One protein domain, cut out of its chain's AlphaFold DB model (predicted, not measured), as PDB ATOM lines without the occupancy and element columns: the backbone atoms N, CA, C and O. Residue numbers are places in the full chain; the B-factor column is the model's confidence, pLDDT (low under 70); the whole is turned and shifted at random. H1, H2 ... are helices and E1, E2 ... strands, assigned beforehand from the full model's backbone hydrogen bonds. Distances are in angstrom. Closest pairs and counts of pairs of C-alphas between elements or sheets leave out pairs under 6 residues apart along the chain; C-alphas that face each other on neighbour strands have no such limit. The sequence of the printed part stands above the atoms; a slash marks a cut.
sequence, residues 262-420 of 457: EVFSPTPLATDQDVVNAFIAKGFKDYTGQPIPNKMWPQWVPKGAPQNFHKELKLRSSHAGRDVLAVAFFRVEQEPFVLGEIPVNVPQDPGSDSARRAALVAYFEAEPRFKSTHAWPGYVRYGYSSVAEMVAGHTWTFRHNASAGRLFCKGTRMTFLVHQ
ATOM      1  N   GLU A 262      68.307 104.120 -32.696       96.88
ATOM      2  CA  GLU A 262      68.427 103.097 -31.653       96.88
ATOM      3  C   GLU A 262      67.322 102.039 -31.732       96.88
ATOM      4  O   GLU A 262      66.125 102.342 -31.691       96.88
ATOM      5  N   VAL A 263      67.713 100.767 -31.771       97.12
ATOM      6  CA  VAL A 263      66.791  99.650 -31.539       97.12
ATOM      7  C   VAL A 263      67.231  98.840 -30.330       97.12
ATOM      8  O   VAL A 263      68.413  98.572 -30.124       97.12
ATOM      9  N   PHE A 264      66.246  98.438 -29.532       96.88
ATOM     10  CA  PHE A 264      66.446  97.659 -28.319       96.88
ATOM     11  C   PHE A 264      65.950  96.234 -28.528       96.88
ATOM     12  O   PHE A 264      64.917  96.015 -29.160       96.88
ATOM     13  N   SER A 265      66.657  95.269 -27.952       97.31
ATOM     14  CA  SER A 265      66.220  93.878 -27.895       97.31
ATOM     15  C   SER A 265      66.542  93.280 -26.525       97.31
ATOM     16  O   SER A 265      67.651  93.476 -26.030       97.31
ATOM     17  N   PRO A 266      65.639  92.503 -25.901       96.88
ATOM     18  CA  PRO A 266      65.948  91.818 -24.644       96.88
ATOM     19  C   PRO A 266      67.082  90.792 -24.791       96.88
ATOM     20  O   PRO A 266      67.731  90.453 -23.801       96.88
ATOM     21  N   THR A 267      67.321  90.293 -26.010       96.25
ATOM     22  CA  THR A 267      68.341  89.280 -26.322       96.25
ATOM     23  C   THR A 267      69.194  89.692 -27.530       96.25
ATOM     24  O   THR A 267      68.747  90.506 -28.343       96.25
ATOM     25  N   PRO A 268      70.425  89.170 -27.675       96.69
ATOM     26  CA  PRO A 268      71.256  89.445 -28.845       96.69
ATOM     27  C   PRO A 268      70.576  89.056 -30.161       96.69
ATOM     28  O   PRO A 268      70.017  87.969 -30.284       96.69
ATOM     29  N   LEU A 269      70.665  89.942 -31.154       97.50
ATOM     30  CA  LEU A 269      70.303  89.651 -32.538       97.50
ATOM     31  C   LEU A 269      71.482  88.922 -33.192       97.50
ATOM     32  O   LEU A 269      72.625  89.360 -33.062       97.50
ATOM     33  N   ALA A 270      71.221  87.785 -33.837       96.44
ATOM     34  CA  ALA A 270      72.278  86.866 -34.259       96.44
ATOM     35  C   ALA A 270      72.985  87.317 -35.546       96.44
ATOM     36  O   ALA A 270      74.172  87.041 -35.726       96.44
ATOM     37  N   THR A 271      72.264  87.998 -36.438       97.81
ATOM     38  CA  THR A 271      72.751  88.367 -37.772       97.81
ATOM     39  C   THR A 271      72.543  89.848 -38.079       97.81
ATOM     40  O   THR A 271      71.672  90.507 -37.508       97.81
ATOM     41  N   ASP A 272      73.303  90.374 -39.041       97.44
ATOM     42  CA  ASP A 272      73.096  91.714 -39.589       97.44
ATOM     43  C   ASP A 272      71.698  91.880 -40.191       97.44
ATOM     44  O   ASP A 272      71.110  92.953 -40.076       97.44
ATOM     45  N   GLN A 273      71.123  90.821 -40.770       98.31
ATOM     46  CA  GLN A 273      69.765  90.864 -41.310       98.31
ATOM     47  C   GLN A 273      68.705  91.036 -40.214       98.31
ATOM     48  O   GLN A 273      67.752  91.787 -40.421       98.31
ATOM     49  N   ASP A 274      68.874  90.405 -39.047       98.25
ATOM     50  CA  ASP A 274      67.968  90.589 -37.904       98.25
ATOM     51  C   ASP A 274      68.006  92.038 -37.405       98.25
ATOM     52  O   ASP A 274      66.962  92.650 -37.171       98.25
ATOM     53  N   VAL A 275      69.209  92.615 -37.315       98.25
ATOM     54  CA  VAL A 275      69.411  94.023 -36.946       98.25
ATOM     55  C   VAL A 275      68.774  94.954 -37.980       98.25
ATOM     56  O   VAL A 275      68.000  95.838 -37.620       98.25
ATOM     57  N   VAL A 276      69.042  94.739 -39.272       98.50
ATOM     58  CA  VAL A 276      68.444  95.516 -40.371       98.50
ATOM     59  C   VAL A 276      66.918  95.450 -40.325       98.50
ATOM     60  O   VAL A 276      66.260  96.483 -40.444       98.50
ATOM     61  N   ASN A 277      66.343  94.264 -40.112       98.50
ATOM     62  CA  ASN A 277      64.897  94.092 -39.996       98.50
ATOM     63  C   ASN A 277      64.333  94.858 -38.792       98.50
ATOM     64  O   ASN A 277      63.285  95.488 -38.926       98.50
ATOM     65  N   ALA A 278      65.030  94.861 -37.651       98.12
ATOM     66  CA  ALA A 278      64.627  95.628 -36.473       98.12
ATOM     67  C   ALA A 278      64.613  97.144 -36.750       98.12
ATOM     68  O   ALA A 278      63.639  97.821 -36.415       98.12
ATOM     69  N   PHE A 279      65.639  97.677 -37.425       98.38
ATOM     70  CA  PHE A 279      65.685  99.088 -37.830       98.38
ATOM     71  C   PHE A 279      64.582  99.458 -38.832       98.38
ATOM     72  O   PHE A 279      63.929 100.492 -38.674       98.38
ATOM     73  N   ILE A 280      64.328  98.606 -39.834       98.38
ATOM     74  CA  ILE A 280      63.231  98.799 -40.795       98.38
ATOM     75  C   ILE A 280      61.881  98.801 -40.070       98.38
ATOM     76  O   ILE A 280      61.069  99.698 -40.294       98.38
ATOM     77  N   ALA A 281      61.651  97.832 -39.179       97.94
ATOM     78  CA  ALA A 281      60.405  97.704 -38.429       97.94
ATOM     79  C   ALA A 281      60.137  98.910 -37.517       97.94
ATOM     80  O   ALA A 281      58.984  99.293 -37.330       97.94
ATOM     81  N   LYS A 282      61.191  99.542 -36.984       97.31
ATOM     82  CA  LYS A 282      61.075 100.750 -36.157       97.31
ATOM     83  C   LYS A 282      60.595 101.974 -36.950       97.31
ATOM     84  O   LYS A 282      59.988 102.863 -36.361       97.31
ATOM     85  N   GLY A 283      60.822 102.015 -38.268       97.19
ATOM     86  CA  GLY A 283      60.248 103.034 -39.153       97.19
ATOM     87  C   GLY A 283      60.809 104.444 -38.950       97.19
ATOM     88  O   GLY A 283      60.052 105.418 -38.960       97.19
ATOM     89  N   PHE A 284      62.126 104.564 -38.747       97.50
ATOM     90  CA  PHE A 284      62.796 105.855 -38.574       97.50
ATOM     91  C   PHE A 284      62.599 106.807 -39.760       97.50
ATOM     92  O   PHE A 284      62.407 106.391 -40.907       97.50
ATOM     93  N   LYS A 285      62.693 108.106 -39.467       97.56
ATOM     94  CA  LYS A 285      62.537 109.199 -40.430       97.56
ATOM     95  C   LYS A 285      63.782 110.078 -40.467       97.56
ATOM     96  O   LYS A 285      64.491 110.193 -39.471       97.56
ATOM     97  N   ASP A 286      64.020 110.693 -41.616       96.81
ATOM     98  CA  ASP A 286      65.069 111.685 -41.821       96.81
ATOM     99  C   ASP A 286      64.692 113.062 -41.242       96.81
ATOM    100  O   ASP A 286      63.643 113.243 -40.613       96.81
ATOM    101  N   TYR A 287      65.552 114.059 -41.475       96.31
ATOM    102  CA  TYR A 287      65.368 115.412 -40.936       96.31
ATOM    103  C   TYR A 287      64.241 116.200 -41.609       96.31
ATOM    104  O   TYR A 287      63.794 117.227 -41.101       96.31
ATOM    105  N   THR A 288      63.751 115.697 -42.741       95.94
ATOM    106  CA  THR A 288      62.611 116.239 -43.484       95.94
ATOM    107  C   THR A 288      61.305 115.512 -43.151       95.94
ATOM    108  O   THR A 288      60.240 115.882 -43.647       95.94
ATOM    109  N   GLY A 289      61.365 114.491 -42.290       96.06
ATOM    110  CA  GLY A 289      60.226 113.667 -41.897       96.06
ATOM    111  C   GLY A 289      59.900 112.532 -42.872       96.06
ATOM    112  O   GLY A 289      58.875 111.869 -42.687       96.06
ATOM    113  N   GLN A 290      60.739 112.282 -43.881       97.25
ATOM    114  CA  GLN A 290      60.565 111.163 -44.806       97.25
ATOM    115  C   GLN A 290      61.122 109.867 -44.207       97.25
ATOM    116  O   GLN A 290      62.116 109.912 -43.486       97.25
ATOM    117  N   PRO A 291      60.519 108.696 -44.479       97.81
ATOM    118  CA  PRO A 291      61.071 107.423 -44.027       97.81
ATOM    119  C   PRO A 291      62.490 107.197 -44.557       97.81
ATOM    120  O   PRO A 291      62.755 107.420 -45.741       97.81
ATOM    121  N   ILE A 292      63.385 106.687 -43.708       97.88
ATOM    122  CA  ILE A 292      64.714 106.259 -44.153       97.88
ATOM    123  C   ILE A 292      64.560 105.117 -45.172       97.88
ATOM    124  O   ILE A 292      63.943 104.097 -44.849       97.88
ATOM    125  N   PRO A 293      65.123 105.221 -46.393       97.50
ATOM    126  CA  PRO A 293      64.984 104.165 -47.388       97.50
ATOM    127  C   PRO A 293      65.589 102.843 -46.907       97.50
ATOM    128  O   PRO A 293      66.758 102.802 -46.527       97.50
ATOM    129  N   ASN A 294      64.849 101.734 -47.032       98.25
ATOM    130  CA  ASN A 294      65.287 100.412 -46.551       98.25
ATOM    131  C   ASN A 294      66.673  99.985 -47.067       98.25
ATOM    132  O   ASN A 294      67.406  99.283 -46.377       98.25
ATOM    133  N   LYS A 295      67.059 100.441 -48.265       97.81
ATOM    134  CA  LYS A 295      68.372 100.178 -48.876       97.81
ATOM    135  C   LYS A 295      69.560 100.796 -48.126       97.81
ATOM    136  O   LYS A 295      70.696 100.437 -48.431       97.81
ATOM    137  N   MET A 296      69.325 101.738 -47.210       97.81
ATOM    138  CA  MET A 296      70.381 102.385 -46.427       97.81
ATOM    139  C   MET A 296      70.853 101.497 -45.274       97.81
ATOM    140  O   MET A 296      72.054 101.400 -45.041       97.81
ATOM    141  N   TRP A 297      69.947 100.776 -44.604       97.88
ATOM    142  CA  TRP A 297      70.288  99.974 -43.422       97.88
ATOM    143  C   TRP A 297      71.382  98.926 -43.670       97.88
ATOM    144  O   TRP A 297      72.332  98.898 -42.889       97.88
ATOM    145  N   PRO A 298      71.371  98.140 -44.770       97.56
ATOM    146  CA  PRO A 298      72.459  97.200 -45.057       97.56
ATOM    147  C   PRO A 298      73.824  97.854 -45.326       97.56
ATOM    148  O   PRO A 298      74.817  97.134 -45.408       97.56
ATOM    149  N   GLN A 299      73.874  99.175 -45.540       95.88
ATOM    150  CA  GLN A 299      75.115  99.939 -45.727       95.88
ATOM    151  C   GLN A 299      75.656 100.490 -44.403       95.88
ATOM    152  O   GLN A 299      76.850 100.761 -44.294       95.88
ATOM    153  N   TRP A 300      74.777 100.690 -43.419       97.31
ATOM    154  CA  TRP A 300      75.115 101.248 -42.110       97.31
ATOM    155  C   TRP A 300      75.344 100.173 -41.047       97.31
ATOM    156  O   TRP A 300      76.096 100.405 -40.103       97.31
ATOM    157  N   VAL A 301      74.734  98.996 -41.215       97.31
ATOM    158  CA  VAL A 301      74.934  97.823 -40.357       97.31
ATOM    159  C   VAL A 301      76.063  96.951 -40.938       97.31
ATOM    160  O   VAL A 301      75.989  96.570 -42.111       97.31
ATOM    161  N   PRO A 302      77.113  96.617 -40.161       95.81
ATOM    162  CA  PRO A 302      78.185  95.716 -40.592       95.81
ATOM    163  C   PRO A 302      77.663  94.323 -40.953       95.81
ATOM    164  O   PRO A 302      76.720  93.839 -40.341       95.81
ATOM    165  N   LYS A 303      78.307  93.652 -41.915       96.81
ATOM    166  CA  LYS A 303      77.931  92.295 -42.348       96.81
ATOM    167  C   LYS A 303      78.316  91.220 -41.331       96.81
ATOM    168  O   LYS A 303      79.408  91.274 -40.769       96.81
ATOM    169  N   GLY A 304      77.468  90.197 -41.191       95.62
ATOM    170  CA  GLY A 304      77.716  89.040 -40.328       95.62
ATOM    171  C   GLY A 304      77.180  89.224 -38.909       95.62
ATOM    172  O   GLY A 304      76.112  89.796 -38.710       95.62
ATOM    173  N   ALA A 305      77.901  88.695 -37.917       95.00
ATOM    174  CA  ALA A 305      77.519  88.851 -36.515       95.00
ATOM    175  C   ALA A 305      77.613  90.336 -36.098       95.00
ATOM    176  O   ALA A 305      78.632  90.971 -36.399       95.00
ATOM    177  N   PRO A 306      76.601  90.900 -35.408       94.25
ATOM    178  CA  PRO A 306      76.631  92.298 -34.988       94.25
ATOM    179  C   PRO A 306      77.832  92.594 -34.086       94.25
ATOM    180  O   PRO A 306      78.014  91.977 -33.039       94.25
ATOM    181  N   GLN A 307      78.650  93.556 -34.499       95.00
ATOM    182  CA  GLN A 307      79.865  93.964 -33.800       95.00
ATOM    183  C   GLN A 307      80.077  95.465 -33.951       95.00
ATOM    184  O   GLN A 307      79.680  96.048 -34.961       95.00
ATOM    185  N   ASN A 308      80.727  96.078 -32.963       96.38
ATOM    186  CA  ASN A 308      81.059  97.497 -33.008       96.38
ATOM    187  C   ASN A 308      81.875  97.825 -34.258       96.38
ATOM    188  O   ASN A 308      82.830  97.132 -34.611       96.38
ATOM    189  N   PHE A 309      81.508  98.918 -34.907       94.06
ATOM    190  CA  PHE A 309      82.150  99.406 -36.110       94.06
ATOM    191  C   PHE A 309      82.223 100.922 -36.068       94.06
ATOM    192  O   PHE A 309      81.260 101.596 -35.718       94.06
ATOM    193  N   HIS A 310      83.360 101.465 -36.476       94.94
ATOM    194  CA  HIS A 310      83.586 102.896 -36.549       94.94
ATOM    195  C   HIS A 310      84.288 103.220 -37.862       94.94
ATOM    196  O   HIS A 310      85.237 102.538 -38.256       94.94
ATOM    197  N   LYS A 311      83.835 104.277 -38.534       93.62
ATOM    198  CA  LYS A 311      84.415 104.746 -39.784       93.62
ATOM    199  C   LYS A 311      84.410 106.262 -39.840       93.62
ATOM    200  O   LYS A 311      83.380 106.908 -39.672       93.62
ATOM    201  N   GLU A 312      85.560 106.820 -40.181       95.44
ATOM    202  CA  GLU A 312      85.647 108.212 -40.595       95.44
ATOM    203  C   GLU A 312      85.244 108.329 -42.067       95.44
ATOM    204  O   GLU A 312      85.809 107.680 -42.954       95.44
ATOM    205  N   LEU A 313      84.236 109.149 -42.328       94.88
ATOM    206  CA  LEU A 313      83.761 109.478 -43.660       94.88
ATOM    207  C   LEU A 313      84.418 110.779 -44.115       94.88
ATOM    208  O   LEU A 313      84.319 111.800 -43.438       94.88
ATOM    209  N   LYS A 314      85.054 110.747 -45.288       96.50
ATOM    210  CA  LYS A 314      85.448 111.961 -46.009       96.50
ATOM    211  C   LYS A 314      84.226 112.477 -46.749       96.50
ATOM    212  O   LYS A 314      83.754 111.822 -47.676       96.50
ATOM    213  N   LEU A 315      83.698 113.607 -46.300       96.31
ATOM    214  CA  LEU A 315      82.487 114.204 -46.839       96.31
ATOM    215  C   LEU A 315      82.802 115.547 -47.472       96.31
ATOM    216  O   LEU A 315      83.532 116.363 -46.903       96.31
ATOM    217  N   ARG A 316      82.201 115.790 -48.633       94.06
ATOM    218  CA  ARG A 316      82.329 117.063 -49.329       94.06
ATOM    219  C   ARG A 316      81.750 118.180 -48.464       94.06
ATOM    220  O   ARG A 316      80.599 118.104 -48.033       94.06
ATOM    221  N   SER A 317      82.541 119.228 -48.251       92.44
ATOM    222  CA  SER A 317      82.087 120.470 -47.627       92.44
ATOM    223  C   SER A 317      81.949 121.567 -48.677       92.44
ATOM    224  O   SER A 317      82.898 121.899 -49.390       92.44
ATOM    225  N   SER A 318      80.769 122.178 -48.727       87.75
ATOM    226  CA  SER A 318      80.494 123.378 -49.523       87.75
ATOM    227  C   SER A 318      81.196 124.634 -48.980       87.75
ATOM    228  O   SER A 318      81.378 125.607 -49.711       87.75
ATOM    229  N   HIS A 319      81.643 124.615 -47.718       89.50
ATOM    230  CA  HIS A 319      82.122 125.800 -46.999       89.50
ATOM    231  C   HIS A 319      83.629 125.824 -46.764       89.50
ATOM    232  O   HIS A 319      84.237 126.899 -46.845       89.50
ATOM    233  N   ALA A 320      84.226 124.662 -46.494       85.75
ATOM    234  CA  ALA A 320      85.637 124.517 -46.152       85.75
ATOM    235  C   ALA A 320      86.564 124.495 -47.380       85.75
ATOM    236  O   ALA A 320      87.779 124.591 -47.224       85.75
ATOM    237  N   GLY A 321      86.018 124.352 -48.595       85.06
ATOM    238  CA  GLY A 321      86.814 124.239 -49.827       85.06
ATOM    239  C   GLY A 321      87.627 122.940 -49.928       85.06
ATOM    240  O   GLY A 321      88.558 122.855 -50.723       85.06
ATOM    241  N   ARG A 322      87.296 121.943 -49.100       89.75
ATOM    242  CA  ARG A 322      87.925 120.617 -49.015       89.75
ATOM    243  C   ARG A 322      86.950 119.624 -48.391       89.75
ATOM    244  O   ARG A 322      85.950 120.038 -47.811       89.75
ATOM    245  N   ASP A 323      87.278 118.341 -48.430       93.94
ATOM    246  CA  ASP A 323      86.537 117.349 -47.653       93.94
ATOM    247  C   ASP A 323      86.796 117.524 -46.151       93.94
ATOM    248  O   ASP A 323      87.924 117.811 -45.721       93.94
ATOM    249  N   VAL A 324      85.746 117.320 -45.361       94.38
ATOM    250  CA  VAL A 324      85.774 117.270 -43.896       94.38
ATOM    251  C   VAL A 324      85.543 115.839 -43.423       94.38
ATOM    252  O   VAL A 324      84.991 115.012 -44.152       94.38
ATOM    253  N   LEU A 325      85.989 115.528 -42.206       95.62
ATOM    254  CA  LEU A 325      85.815 114.204 -41.618       95.62
ATOM    255  C   LEU A 325      84.580 114.186 -40.726       95.62
ATOM    256  O   LEU A 325      84.476 114.963 -39.782       95.62
ATOM    257  N   ALA A 326      83.651 113.283 -40.980       96.00
ATOM    258  CA  ALA A 326      82.562 113.028 -40.052       96.00
ATOM    259  C   ALA A 326      82.601 111.569 -39.629       96.00
ATOM    260  O   ALA A 326      82.923 110.681 -40.417       96.00
ATOM    261  N   VAL A 327      82.291 111.324 -38.367       95.31
ATOM    262  CA  VAL A 327      82.272 109.976 -37.823       95.31
ATOM    263  C   VAL A 327      80.919 109.335 -38.126       95.31
ATOM    264  O   VAL A 327      79.869 109.914 -37.856       95.31
ATOM    265  N   ALA A 328      80.955 108.121 -38.664       97.12
ATOM    266  CA  ALA A 328      79.821 107.214 -38.720       97.12
ATOM    267  C   ALA A 328      80.175 105.940 -37.956       97.12
ATOM    268  O   ALA A 328      81.297 105.437 -38.052       97.12
ATOM    269  N   PHE A 329      79.230 105.403 -37.196       97.50
ATOM    270  CA  PHE A 329      79.472 104.180 -36.443       97.50
ATOM    271  C   PHE A 329      78.218 103.334 -36.299       97.50
ATOM    272  O   PHE A 329      77.092 103.800 -36.464       97.50
ATOM    273  N   PHE A 330      78.461 102.074 -35.976       98.00
ATOM    274  CA  PHE A 330      77.470 101.142 -35.487       98.00
ATOM    275  C   PHE A 330      77.966 100.579 -34.157       98.00
ATOM    276  O   PHE A 330      79.129 100.182 -34.050       98.00
ATOM    277  N   ARG A 331      77.108 100.564 -33.141       98.00
ATOM    278  CA  ARG A 331      77.426  99.998 -31.827       98.00
ATOM    279  C   ARG A 331      76.418  98.935 -31.442       98.00
ATOM    280  O   ARG A 331      75.235  99.046 -31.755       98.00
ATOM    281  N   VAL A 332      76.919  97.924 -30.750       97.81
ATOM    282  CA  VAL A 332      76.154  96.883 -30.079       97.81
ATOM    283  C   VAL A 332      76.622  96.859 -28.640       97.81
ATOM    284  O   VAL A 332      77.778  96.541 -28.357       97.81
ATOM    285  N   GLU A 333      75.726  97.202 -27.731       97.25
ATOM    286  CA  GLU A 333      76.042  97.313 -26.314       97.25
ATOM    287  C   GLU A 333      75.054  96.480 -25.506       97.25
ATOM    288  O   GLU A 333      73.856  96.465 -25.788       97.25
ATOM    289  N   GLN A 334      75.557  95.765 -24.499       97.06
ATOM    290  CA  GLN A 334      74.694  95.225 -23.459       97.06
ATOM    291  C   GLN A 334      74.507  96.315 -22.406       97.06
ATOM    292  O   GLN A 334      75.394  96.574 -21.594       97.06
ATOM    293  N   GLU A 335      73.350  96.956 -22.431       96.25
ATOM    294  CA  GLU A 335      73.018  98.061 -21.547       96.25
ATOM    295  C   GLU A 335      72.338  97.519 -20.277       96.25
ATOM    296  O   GLU A 335      71.314  96.823 -20.364       96.25
ATOM    297  N   PRO A 336      72.881  97.788 -19.075       96.94
ATOM    298  CA  PRO A 336      72.176  97.486 -17.842       96.94
ATOM    299  C   PRO A 336      71.033  98.490 -17.632       96.94
ATOM    300  O   PRO A 336      71.201  99.680 -17.875       96.94
ATOM    301  N   PHE A 337      69.886  98.038 -17.113       95.12
ATOM    302  CA  PHE A 337      68.753  98.931 -16.820       95.12
ATOM    303  C   PHE A 337      69.140 100.051 -15.837       95.12
ATOM    304  O   PHE A 337      68.729 101.197 -15.972       95.12
ATOM    305  N   VAL A 338      69.945  99.699 -14.832       94.06
ATOM    306  CA  VAL A 338      70.647 100.615 -13.927       94.06
ATOM    307  C   VAL A 338      72.009 100.002 -13.598       94.06
ATOM    308  O   VAL A 338      72.166  98.786 -13.675       94.06
ATOM    309  N   LEU A 339      72.993 100.810 -13.189       89.19
ATOM    310  CA  LEU A 339      74.352 100.321 -12.889       89.19
ATOM    311  C   LEU A 339      74.403  99.252 -11.771       89.19
ATOM    312  O   LEU A 339      75.352  98.471 -11.717       89.19
ATOM    313  N   GLY A 340      73.399  99.205 -10.890       93.62
ATOM    314  CA  GLY A 340      73.307  98.268  -9.764       93.62
ATOM    315  C   GLY A 340      72.159  97.257  -9.857       93.62
ATOM    316  O   GLY A 340      71.551  97.047 -10.903       93.62
ATOM    317  N   GLU A 341      71.852  96.621  -8.725       96.56
ATOM    318  CA  GLU A 341      70.640  95.813  -8.557       96.56
ATOM    319  C   GLU A 341      69.506  96.676  -7.992       96.56
ATOM    320  O   GLU A 341      69.733  97.556  -7.160       96.56
ATOM    321  N   ILE A 342      68.274  96.392  -8.402       97.81
ATOM    322  CA  ILE A 342      67.070  97.017  -7.854       97.81
ATOM    323  C   ILE A 342      66.566  96.157  -6.693       97.81
ATOM    324  O   ILE A 342      66.233  94.991  -6.919       97.81
ATOM    325  N   PRO A 343      66.497  96.690  -5.462       97.88
ATOM    326  CA  PRO A 343      65.950  95.962  -4.329       97.88
ATOM    327  C   PRO A 343      64.420  96.080  -4.294       97.88
ATOM    328  O   PRO A 343      63.878  97.162  -4.082       97.88
ATOM    329  N   VAL A 344      63.719  94.957  -4.431       98.31
ATOM    330  CA  VAL A 344      62.259  94.860  -4.293       98.31
ATOM    331  C   VAL A 344      61.916  94.194  -2.962       98.31
ATOM    332  O   VAL A 344      62.427  93.117  -2.658       98.31
ATOM    333  N   ASN A 345      61.047  94.806  -2.157       98.06
ATOM    334  CA  ASN A 345      60.634  94.237  -0.869       98.06
ATOM    335  C   ASN A 345      59.658  93.068  -1.085       98.06
ATOM    336  O   ASN A 345      58.512  93.282  -1.476       98.06
ATOM    337  N   VAL A 346      60.109  91.843  -0.805       97.75
ATOM    338  CA  VAL A 346      59.301  90.612  -0.848       97.75
ATOM    339  C   VAL A 346      59.697  89.693   0.320       97.75
ATOM    340  O   VAL A 346      60.794  89.123   0.317       97.75
ATOM    341  N   PRO A 347      58.831  89.525   1.343       96.69
ATOM    342  CA  PRO A 347      59.160  88.739   2.539       96.69
ATOM    343  C   PRO A 347      59.536  87.282   2.246       96.69
ATOM    344  O   PRO A 347      60.337  86.690   2.963       96.69
ATOM    345  N   GLN A 348      58.977  86.710   1.180       97.44
ATOM    346  CA  GLN A 348      59.259  85.359   0.701       97.44
ATOM    347  C   GLN A 348      59.640  85.417  -0.779       97.44
ATOM    348  O   GLN A 348      59.190  86.317  -1.493       97.44
ATOM    349  N   ASP A 349      60.470  84.477  -1.237       97.56
ATOM    350  CA  ASP A 349      60.800  84.362  -2.659       97.56
ATOM    351  C   ASP A 349      59.512  84.070  -3.450       97.56
ATOM    352  O   ASP A 349      58.850  83.069  -3.162       97.56
ATOM    353  N   PRO A 350      59.153  84.886  -4.461       97.81
ATOM    354  CA  PRO A 350      58.009  84.608  -5.330       97.81
ATOM    355  C   PRO A 350      58.121  83.282  -6.112       97.81
ATOM    356  O   PRO A 350      57.151  82.836  -6.729       97.81
ATOM    357  N   GLY A 351      59.298  82.649  -6.118       97.00
ATOM    358  CA  GLY A 351      59.528  81.288  -6.597       97.00
ATOM    359  C   GLY A 351      59.802  81.213  -8.096       97.00
ATOM    360  O   GLY A 351      60.893  80.822  -8.503       97.00
ATOM    361  N   SER A 352      58.834  81.602  -8.930       97.94
ATOM    362  CA  SER A 352      58.989  81.582 -10.394       97.94
ATOM    363  C   SER A 352      59.496  82.914 -10.947       97.94
ATOM    364  O   SER A 352      59.184  83.978 -10.414       97.94
ATOM    365  N   ASP A 353      60.202  82.883 -12.079       96.94
ATOM    366  CA  ASP A 353      60.643  84.108 -12.763       96.94
ATOM    367  C   ASP A 353      59.470  84.991 -13.203       96.94
ATOM    368  O   ASP A 353      59.569  86.215 -13.151       96.94
ATOM    369  N   SER A 354      58.329  84.393 -13.563       97.69
ATOM    370  CA  SER A 354      57.104  85.145 -13.857       97.69
ATOM    371  C   SER A 354      56.594  85.898 -12.625       97.69
ATOM    372  O   SER A 354      56.262  87.077 -12.721       97.69
ATOM    373  N   ALA A 355      56.564  85.249 -11.454       98.25
ATOM    374  CA  ALA A 355      56.138  85.884 -10.206       98.25
ATOM    375  C   ALA A 355      57.138  86.956  -9.733       98.25
ATOM    376  O   ALA A 355      56.735  88.015  -9.257       98.25
ATOM    377  N   ARG A 356      58.442  86.730  -9.930       98.44
ATOM    378  CA  ARG A 356      59.503  87.712  -9.649       98.44
ATOM    379  C   ARG A 356      59.410  88.940 -10.561       98.44
ATOM    380  O   ARG A 356      59.509  90.064 -10.075       98.44
ATOM    381  N   ARG A 357      59.142  88.751 -11.862       98.31
ATOM    382  CA  ARG A 357      58.854  89.854 -12.799       98.31
ATOM    383  C   ARG A 357      57.590  90.615 -12.402       98.31
ATOM    384  O   ARG A 357      57.617  91.839 -12.421       98.31
ATOM    385  N   ALA A 358      56.524  89.926 -11.993       98.44
ATOM    386  CA  ALA A 358      55.306  90.578 -11.510       98.44
ATOM    387  C   ALA A 358      55.569  91.438 -10.257       98.44
ATOM    388  O   ALA A 358      55.099  92.570 -10.187       98.44
ATOM    389  N   ALA A 359      56.384  90.950  -9.314       98.44
ATOM    390  CA  ALA A 359      56.801  91.729  -8.147       98.44
ATOM    391  C   ALA A 359      57.604  92.983  -8.542       98.44
ATOM    392  O   ALA A 359      57.405  94.053  -7.973       98.44
ATOM    393  N   LEU A 360      58.481  92.870  -9.545       98.56
ATOM    394  CA  LEU A 360      59.237  94.003 -10.079       98.56
ATOM    395  C   LEU A 360      58.347  95.020 -10.815       98.56
ATOM    396  O   LEU A 360      58.550  96.222 -10.659       98.56
ATOM    397  N   VAL A 361      57.356  94.564 -11.586       98.56
ATOM    398  CA  VAL A 361      56.354  95.444 -12.213       98.56
ATOM    399  C   VAL A 361      55.595  96.217 -11.139       98.56
ATOM    400  O   VAL A 361      55.573  97.443 -11.189       98.56
ATOM    401  N   ALA A 362      55.071  95.527 -10.122       98.25
ATOM    402  CA  ALA A 362      54.354  96.161  -9.017       98.25
ATOM    403  C   ALA A 362      55.231  97.167  -8.249       98.25
ATOM    404  O   ALA A 362      54.760  98.237  -7.865       98.25
ATOM    405  N   TYR A 363      56.518  96.852  -8.062       98.19
ATOM    406  CA  TYR A 363      57.488  97.779  -7.480       98.19
ATOM    407  C   TYR A 363      57.592  99.071  -8.295       98.19
ATOM    408  O   TYR A 363      57.410 100.154  -7.745       98.19
ATOM    409  N   PHE A 364      57.824  98.975  -9.606       98.25
ATOM    410  CA  PHE A 364      57.902 100.160 -10.455       98.25
ATOM    411  C   PHE A 364      56.575 100.918 -10.525       98.25
ATOM    412  O   PHE A 364      56.589 102.137 -10.470       98.25
ATOM    413  N   GLU A 365      55.425 100.252 -10.595       97.62
ATOM    414  CA  GLU A 365      54.118 100.931 -10.613       97.62
ATOM    415  C   GLU A 365      53.836 101.730  -9.327       97.62
ATOM    416  O   GLU A 365      53.115 102.734  -9.360       97.62
ATOM    417  N   ALA A 366      54.431 101.331  -8.199       97.50
ATOM    418  CA  ALA A 366      54.350 102.073  -6.945       97.50
ATOM    419  C   ALA A 366      55.252 103.325  -6.923       97.50
ATOM    420  O   ALA A 366      54.923 104.305  -6.246       97.50
ATOM    421  N   GLU A 367      56.360 103.323  -7.671       97.50
ATOM    422  CA  GLU A 367      57.322 104.427  -7.730       97.50
ATOM    423  C   GLU A 367      56.718 105.658  -8.440       97.50
ATOM    424  O   GLU A 367      56.309 105.562  -9.601       97.50
ATOM    425  N   PRO A 368      56.697 106.855  -7.812       97.31
ATOM    426  CA  PRO A 368      56.050 108.045  -8.377       97.31
ATOM    427  C   PRO A 368      56.465 108.382  -9.815       97.31
ATOM    428  O   PRO A 368      55.608 108.688 -10.641       97.31
ATOM    429  N   ARG A 369      57.758 108.251 -10.140       96.88
ATOM    430  CA  ARG A 369      58.305 108.543 -11.477       96.88
ATOM    431  C   ARG A 369      57.848 107.584 -12.580       96.88
ATOM    432  O   ARG A 369      58.034 107.877 -13.756       96.88
ATOM    433  N   PHE A 370      57.297 106.425 -12.226       97.81
ATOM    434  CA  PHE A 370      56.808 105.413 -13.168       97.81
ATOM    435  C   PHE A 370      55.282 105.368 -13.248       97.81
ATOM    436  O   PHE A 370      54.748 104.645 -14.086       97.81
ATOM    437  N   LYS A 371      54.568 106.156 -12.436       97.44
ATOM    438  CA  LYS A 371      53.113 106.271 -12.547       97.44
ATOM    439  C   LYS A 371      52.739 106.841 -13.909       97.44
ATOM    440  O   LYS A 371      53.343 107.807 -14.366       97.44
ATOM    441  N   SER A 372      51.686 106.309 -14.521       96.50
ATOM    442  CA  SER A 372      51.151 106.825 -15.790       96.50
ATOM    443  C   SER A 372      50.649 108.272 -15.699       96.50
ATOM    444  O   SER A 372      50.549 108.948 -16.716       96.50
ATOM    445  N   THR A 373      50.364 108.761 -14.487       96.69
ATOM    446  CA  THR A 373      50.004 110.162 -14.218       96.69
ATOM    447  C   THR A 373      51.211 111.091 -14.089       96.69
ATOM    448  O   THR A 373      51.030 112.303 -14.006       96.69
ATOM    449  N   HIS A 374      52.433 110.555 -14.023       97.62
ATOM    450  CA  HIS A 374      53.640 111.369 -14.075       97.62
ATOM    451  C   HIS A 374      53.734 112.026 -15.457       97.62
ATOM    452  O   HIS A 374      53.467 111.387 -16.469       97.62
ATOM    453  N   ALA A 375      54.134 113.296 -15.529       96.62
ATOM    454  CA  ALA A 375      54.145 114.035 -16.796       96.62
ATOM    455  C   ALA A 375      55.132 113.462 -17.833       96.62
ATOM    456  O   ALA A 375      54.962 113.657 -19.037       96.62
ATOM    457  N   TRP A 376      56.146 112.724 -17.375       97.00
ATOM    458  CA  TRP A 376      57.035 111.947 -18.236       97.00
ATOM    459  C   TRP A 376      57.466 110.641 -17.556       97.00
ATOM    460  O   TRP A 376      58.505 110.613 -16.887       97.00
ATOM    461  N   PRO A 377      56.637 109.586 -17.596       97.62
ATOM    462  CA  PRO A 377      56.876 108.366 -16.831       97.62
ATOM    463  C   PRO A 377      58.168 107.666 -17.255       97.62
ATOM    464  O   PRO A 377      58.501 107.643 -18.438       97.62
ATOM    465  N   GLY A 378      58.874 107.048 -16.308       96.19
ATOM    466  CA  GLY A 378      60.165 106.402 -16.551       96.19
ATOM    467  C   GLY A 378      60.144 105.389 -17.702       96.19
ATOM    468  O   GLY A 378      61.050 105.401 -18.524       96.19
ATOM    469  N   TYR A 379      59.086 104.581 -17.832       96.88
ATOM    470  CA  TYR A 379      58.974 103.594 -18.915       96.88
ATOM    471  C   TYR A 379      58.904 104.236 -20.313       96.88
ATOM    472  O   TYR A 379      59.449 103.675 -21.262       96.88
ATOM    473  N   VAL A 380      58.320 105.437 -20.429       96.19
ATOM    474  CA  VAL A 380      58.283 106.206 -21.687       96.19
ATOM    475  C   VAL A 380      59.680 106.679 -22.066       96.19
ATOM    476  O   VAL A 380      60.032 106.658 -23.241       96.19
ATOM    477  N   ARG A 381      60.502 107.057 -21.078       93.81
ATOM    478  CA  ARG A 381      61.894 107.495 -21.301       93.81
ATOM    479  C   ARG A 381      62.748 106.387 -21.902       93.81
ATOM    480  O   ARG A 381      63.604 106.664 -22.721       93.81
ATOM    481  N   TYR A 382      62.471 105.138 -21.534       92.50
ATOM    482  CA  TYR A 382      63.134 103.964 -22.103       92.50
ATOM    483  C   TYR A 382      62.519 103.482 -23.430       92.50
ATOM    484  O   TYR A 382      62.965 102.465 -23.966       92.50
ATOM    485  N   GLY A 383      61.512 104.187 -23.958       92.56
ATOM    486  CA  GLY A 383      60.877 103.886 -25.242       92.56
ATOM    487  C   GLY A 383      59.751 102.848 -25.193       92.56
ATOM    488  O   GLY A 383      59.409 102.306 -26.243       92.56
ATOM    489  N   TYR A 384      59.181 102.569 -24.015       95.94
ATOM    490  CA  TYR A 384      58.091 101.600 -23.828       95.94
ATOM    491  C   TYR A 384      56.750 102.291 -23.543       95.94
ATOM    492  O   TYR A 384      56.706 103.436 -23.093       95.94
ATOM    493  N   SER A 385      55.636 101.588 -23.761       97.00
ATOM    494  CA  SER A 385      54.279 102.107 -23.517       97.00
ATOM    495  C   SER A 385      53.772 101.883 -22.086       97.00
ATOM    496  O   SER A 385      52.830 102.548 -21.656       97.00
ATOM    497  N   SER A 386      54.390 100.964 -21.335       98.06
ATOM    498  CA  SER A 386      54.015 100.629 -19.956       98.06
ATOM    499  C   SER A 386      55.190 100.064 -19.150       98.06
ATOM    500  O   SER A 386      56.203  99.642 -19.712       98.06
ATOM    501  N   VAL A 387      55.038  99.994 -17.823       98.38
ATOM    502  CA  VAL A 387      55.995  99.310 -16.935       98.38
ATOM    503  C   VAL A 387      56.131  97.828 -17.298       98.38
ATOM    504  O   VAL A 387      57.246  97.311 -17.352       98.38
ATOM    505  N   ALA A 388      55.016  97.143 -17.572       98.38
ATOM    506  CA  ALA A 388      55.025  95.727 -17.930       98.38
ATOM    507  C   ALA A 388      55.831  95.465 -19.212       98.38
ATOM    508  O   ALA A 388      56.668  94.562 -19.238       98.38
ATOM    509  N   GLU A 389      55.636  96.289 -20.246       98.06
ATOM    510  CA  GLU A 389      56.405  96.200 -21.490       98.06
ATOM    511  C   GLU A 389      57.890  96.497 -21.254       98.06
ATOM    512  O   GLU A 389      58.744  95.753 -21.726       98.06
ATOM    513  N   MET A 390      58.211  97.516 -20.450       97.94
ATOM    514  CA  MET A 390      59.592  97.825 -20.079       97.94
ATOM    515  C   MET A 390      60.275  96.640 -19.383       97.94
ATOM    516  O   MET A 390      61.397  96.284 -19.738       97.94
ATOM    517  N   VAL A 391      59.618  95.990 -18.416       98.31
ATOM    518  CA  VAL A 391      60.167  94.798 -17.742       98.31
ATOM    519  C   VAL A 391      60.300  93.623 -18.718       98.31
ATOM    520  O   VAL A 391      61.290  92.893 -18.657       98.31
ATOM    521  N   ALA A 392      59.351  93.436 -19.639       97.75
ATOM    522  CA  ALA A 392      59.431  92.400 -20.672       97.75
ATOM    523  C   ALA A 392      60.563  92.656 -21.686       97.75
ATOM    524  O   ALA A 392      61.206  91.707 -22.131       97.75
ATOM    525  N   GLY A 393      60.858  93.924 -21.986       97.00
ATOM    526  CA  GLY A 393      61.925  94.366 -22.888       97.00
ATOM    527  C   GLY A 393      63.350  94.147 -22.369       97.00
ATOM    528  O   GLY A 393      64.309  94.458 -23.071       97.00
ATOM    529  N   HIS A 394      63.504  93.591 -21.164       98.44
ATOM    530  CA  HIS A 394      64.796  93.274 -20.566       98.44
ATOM    531  C   HIS A 394      64.899  91.795 -20.167       98.44
ATOM    532  O   HIS A 394      63.930  91.133 -19.762       98.44
ATOM    533  N   THR A 395      66.131  91.292 -20.212       98.06
ATOM    534  CA  THR A 395      66.532  90.042 -19.568       98.06
ATOM    535  C   THR A 395      66.886  90.328 -18.115       98.06
ATOM    536  O   THR A 395      67.758  91.153 -17.839       98.06
ATOM    537  N   TRP A 396      66.210  89.651 -17.185       98.00
ATOM    538  CA  TRP A 396      66.377  89.858 -15.747       98.00
ATOM    539  C   TRP A 396      67.023  88.657 -15.077       98.00
ATOM    540  O   TRP A 396      66.622  87.521 -15.317       98.00
ATOM    541  N   THR A 397      67.964  88.928 -14.178       98.12
ATOM    542  CA  THR A 397      68.448  87.965 -13.187       98.12
ATOM    543  C   THR A 397      67.938  88.356 -11.808       98.12
ATOM    544  O   THR A 397      67.940  89.540 -11.457       98.12
ATOM    545  N   PHE A 398      67.539  87.361 -11.021       98.38
ATOM    546  CA  PHE A 398      66.925  87.553  -9.713       98.38
ATOM    547  C   PHE A 398      67.703  86.835  -8.618       98.38
ATOM    548  O   PHE A 398      68.100  85.682  -8.781       98.38
ATOM    549  N   ARG A 399      67.864  87.500  -7.473       97.94
ATOM    550  CA  ARG A 399      68.489  86.925  -6.281       97.94
ATOM    551  C   ARG A 399      67.690  87.308  -5.041       97.94
ATOM    552  O   ARG A 399      67.672  88.473  -4.651       97.94
ATOM    553  N   HIS A 400      67.016  86.340  -4.421       98.31
ATOM    554  CA  HIS A 400      66.291  86.573  -3.170       98.31
ATOM    555  C   HIS A 400      67.236  86.493  -1.970       98.31
ATOM    556  O   HIS A 400      68.074  85.599  -1.875       98.31
ATOM    557  N   ASN A 401      67.101  87.447  -1.056       98.12
ATOM    558  CA  ASN A 401      67.740  87.445   0.246       98.12
ATOM    559  C   ASN A 401      66.652  87.358   1.323       98.12
ATOM    560  O   ASN A 401      66.025  88.365   1.666       98.12
ATOM    561  N   ALA A 402      66.467  86.153   1.863       97.06
ATOM    562  CA  ALA A 402      65.454  85.867   2.871       97.06
ATOM    563  C   ALA A 402      65.650  86.656   4.174       97.06
ATOM    564  O   ALA A 402      64.667  87.131   4.734       97.06
ATOM    565  N   SER A 403      66.889  86.863   4.638       97.12
ATOM    566  CA  SER A 403      67.130  87.606   5.884       97.12
ATOM    567  C   SER A 403      66.830  89.098   5.747       97.12
ATOM    568  O   SER A 403      66.422  89.733   6.714       97.12
ATOM    569  N   ALA A 404      66.987  89.654   4.543       96.88
ATOM    570  CA  ALA A 404      66.645  91.042   4.245       96.88
ATOM    571  C   ALA A 404      65.191  91.232   3.774       96.88
ATOM    572  O   ALA A 404      64.759  92.375   3.634       96.88
ATOM    573  N   GLY A 405      64.461  90.151   3.470       97.50
ATOM    574  CA  GLY A 405      63.132  90.217   2.854       97.50
ATOM    575  C   GLY A 405      63.136  90.949   1.506       97.50
ATOM    576  O   GLY A 405      62.230  91.735   1.225       97.50
ATOM    577  N   ARG A 406      64.192  90.761   0.698       98.31
ATOM    578  CA  ARG A 406      64.413  91.515  -0.549       98.31
ATOM    579  C   ARG A 406      64.748  90.617  -1.731       98.31
ATOM    580  O   ARG A 406      65.548  89.695  -1.613       98.31
ATOM    581  N   LEU A 407      64.198  90.951  -2.890       98.50
ATOM    582  CA  LEU A 407      64.580  90.427  -4.196       98.50
ATOM    583  C   LEU A 407      65.460  91.457  -4.896       98.50
ATOM    584  O   LEU A 407      65.024  92.575  -5.149       98.50
ATOM    585  N   PHE A 408      66.697  91.086  -5.198       98.38
ATOM    586  CA  PHE A 408      67.601  91.903  -5.991       98.38
ATOM    587  C   PHE A 408      67.414  91.563  -7.470       98.38
ATOM    588  O   PHE A 408      67.579  90.409  -7.874       98.38
ATOM    589  N   CYS A 409      67.034  92.564  -8.260       98.50
ATOM    590  CA  CYS A 409      66.718  92.433  -9.678       98.50
ATOM    591  C   CYS A 409      67.774  93.163 -10.512       98.50
ATOM    592  O   CYS A 409      67.966  94.366 -10.343       98.50
ATOM    593  N   LYS A 410      68.424  92.470 -11.448       98.31
ATOM    594  CA  LYS A 410      69.348  93.086 -12.412       98.31
ATOM    595  C   LYS A 410      68.836  92.858 -13.825       98.31
ATOM    596  O   LYS A 410      68.707  91.715 -14.251       98.31
ATOM    597  N   GLY A 411      68.512  93.946 -14.514       98.00
ATOM    598  CA  GLY A 411      67.994  93.933 -15.879       98.00
ATOM    599  C   GLY A 411      69.078  94.315 -16.872       98.00
ATOM    600  O   GLY A 411      69.870  95.216 -16.600       98.00
ATOM    601  N   THR A 412      69.106  93.651 -18.021       97.94
ATOM    602  CA  THR A 412      69.953  94.022 -19.161       97.94
ATOM    603  C   THR A 412      69.157  93.941 -20.454       97.94
ATOM    604  O   THR A 412      68.212  93.157 -20.559       97.94
ATOM    605  N   ARG A 413      69.543  94.745 -21.438       97.62
ATOM    606  CA  ARG A 413      69.067  94.655 -22.820       97.62
ATOM    607  C   ARG A 413      70.240  94.828 -23.776       97.62
ATOM    608  O   ARG A 413      71.313  95.262 -23.371       97.62
ATOM    609  N   MET A 414      70.025  94.490 -25.034       98.06
ATOM    610  CA  MET A 414      70.933  94.811 -26.123       98.06
ATOM    611  C   MET A 414      70.455  96.089 -26.802       98.06
ATOM    612  O   MET A 414      69.288  96.181 -27.195       98.06
ATOM    613  N   THR A 415      71.362  97.041 -26.959       97.50
ATOM    614  CA  THR A 415      71.152  98.293 -27.681       97.50
ATOM    615  C   THR A 415      71.975  98.245 -28.959       97.50
ATOM    616  O   THR A 415      73.179  97.990 -28.923       97.50
ATOM    617  N   PHE A 416      71.314  98.458 -30.095       98.12
ATOM    618  CA  PHE A 416      71.947  98.579 -31.401       98.12
ATOM    619  C   PHE A 416      71.771 100.014 -31.870       98.12
ATOM    620  O   PHE A 416      70.640 100.481 -32.011       98.12
ATOM    621  N   LEU A 417      72.882 100.698 -32.114       98.00
ATOM    622  CA  LEU A 417      72.904 102.120 -32.430       98.00
ATOM    623  C   LEU A 417      73.569 102.329 -33.788       98.00
ATOM    624  O   LEU A 417      74.676 101.841 -34.019       98.00
ATOM    625  N   VAL A 418      72.905 103.058 -34.682       98.25
ATOM    626  CA  VAL A 418      73.456 103.531 -35.959       98.25
ATOM    627  C   VAL A 418      73.611 105.047 -35.899       98.25
ATOM    628  O   VAL A 418      72.617 105.762 -35.803       98.25
ATOM    629  N   HIS A 419      74.849 105.529 -36.011       97.88
ATOM    630  CA  HIS A 419      75.168 106.953 -36.065       97.88
ATOM    631  C   HIS A 419      75.599 107.362 -37.474       97.88
ATOM    632  O   HIS A 419      76.598 106.842 -37.989       97.88
ATOM    633  N   GLN A 420      74.881 108.298 -38.101       98.12
ATOM    634  CA  GLN A 420      75.134 108.724 -39.486       98.12
ATOM    635  C   GLN A 420      75.056 110.250 -39.644       98.12
ATOM    636  O   GLN A 420      74.010 110.824 -39.348       98.12
TER     637      GLN A 420
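What this domain is: This is residues 262 to 420 of the 457 residues of an uncharacterized protein of Nitrospira sp (UniProt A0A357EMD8). A long, twisted ribbon of antiparallel strands runs through the domain with E6 as its spine; the hairpin of E2 and E3 makes one end of the length, and the hairpin of E5 and E6, with E4, makes the other. Helices pack on this ribbon at two places: H1, with the short H2 next to it, at E1 and E6, and H3 across E4, E5 and E6, with H5 packed on H3 and H4 close to H5. The printed part has 159 residues, with five named helices and six named strands, which follow one another along the chain as E1, then H1 and H2, then E2, E3 and E4, then H3, H4 and H5, then E5 and E6; the class is mixed, helices and strands, and the sheet is branched, with E1, E3, E4 and E5 each an antiparallel neighbour of E6, and E2 an antiparallel neighbour of E3. The whole is loose, with a radius of gyration of the C-alphas of 20.2 A, and elongated, spanning 68 by 36 by 26 A.

How they stand to each other: E1, residues 262 to 265, is antiparallel to E6, residues 406 to 420; N 265 and O 414 are 2.9 A apart, within hydrogen-bond range. H1, residues 272 to 282, is on the sheet at a height of 9.2 A, over E1 and only just over E6, where 3 of its C-alphas fall; it runs across the strands, at 70 degrees to E1 on the local plane. H2, residues 297 to 300, touches H1, closest at the C-alphas of Val 276 and Trp 297, 5.7 A, and only grazes the sheet. E2, residues 309 to 316, and E3, residues 323 to 336, form a hairpin, with N 311 and O 328 at 2.8 A. E3 bends by 54 degrees at residue 332 and is antiparallel to E6, with N 331 and O 417 at 2.9 A. E4, residues 342 to 345, is antiparallel to E6, with N 344 and O 407 at 2.8 A. H3, residues 353 to 366, is on the sheet at a height of 8.9 A, across the strands at 87 degrees to E4 on the local plane. H4, residues 378 to 381, is close to but not clearly touching H5, residues 387 to 392; the closest C-alphas, of Tyr 379 and Val 387, are 5.6 A apart. H5 touches H3 at a shallow tilt of 27 degrees, opposite ways, closest at the C-alphas of Val 361 and Ala 388, 5.9 A. E5, residues 395 to 401, forms a hairpin with E6, with N 397 and O 410 at 2.9 A. E1 and E5 lie on one side of E6, E3 and E4 on the other side. In H1, H3 and H5 every O i to N i+4 pair is within hydrogen-bond range; H2 and H4 are too short for such a pair, and in each the one O i to N i+3 pair is within range.

Where its parts are: E1 begins at C-alpha 262 (68.427, 103.097, -31.653). H1 is 15.4 A long, E2 22.1 A, E3 38.6 A, H3 19.9 A and E5 20.0 A. E6, the longest strand, measures 43.9 A from C-alpha 406 (64.413, 91.515, -0.549) to C-alpha 420 (75.134, 108.724, -39.486).

The domain as a whole: The two C-alphas farthest apart, those of Gly 321 and Ser 403, are 69.5 A apart. The printed part has no cut. The links from H1 to H2, 14 residues, and from H3 to H4, 11 residues, are long. The mean pLDDT of the printed part is 96.7, and no printed residue is under 70.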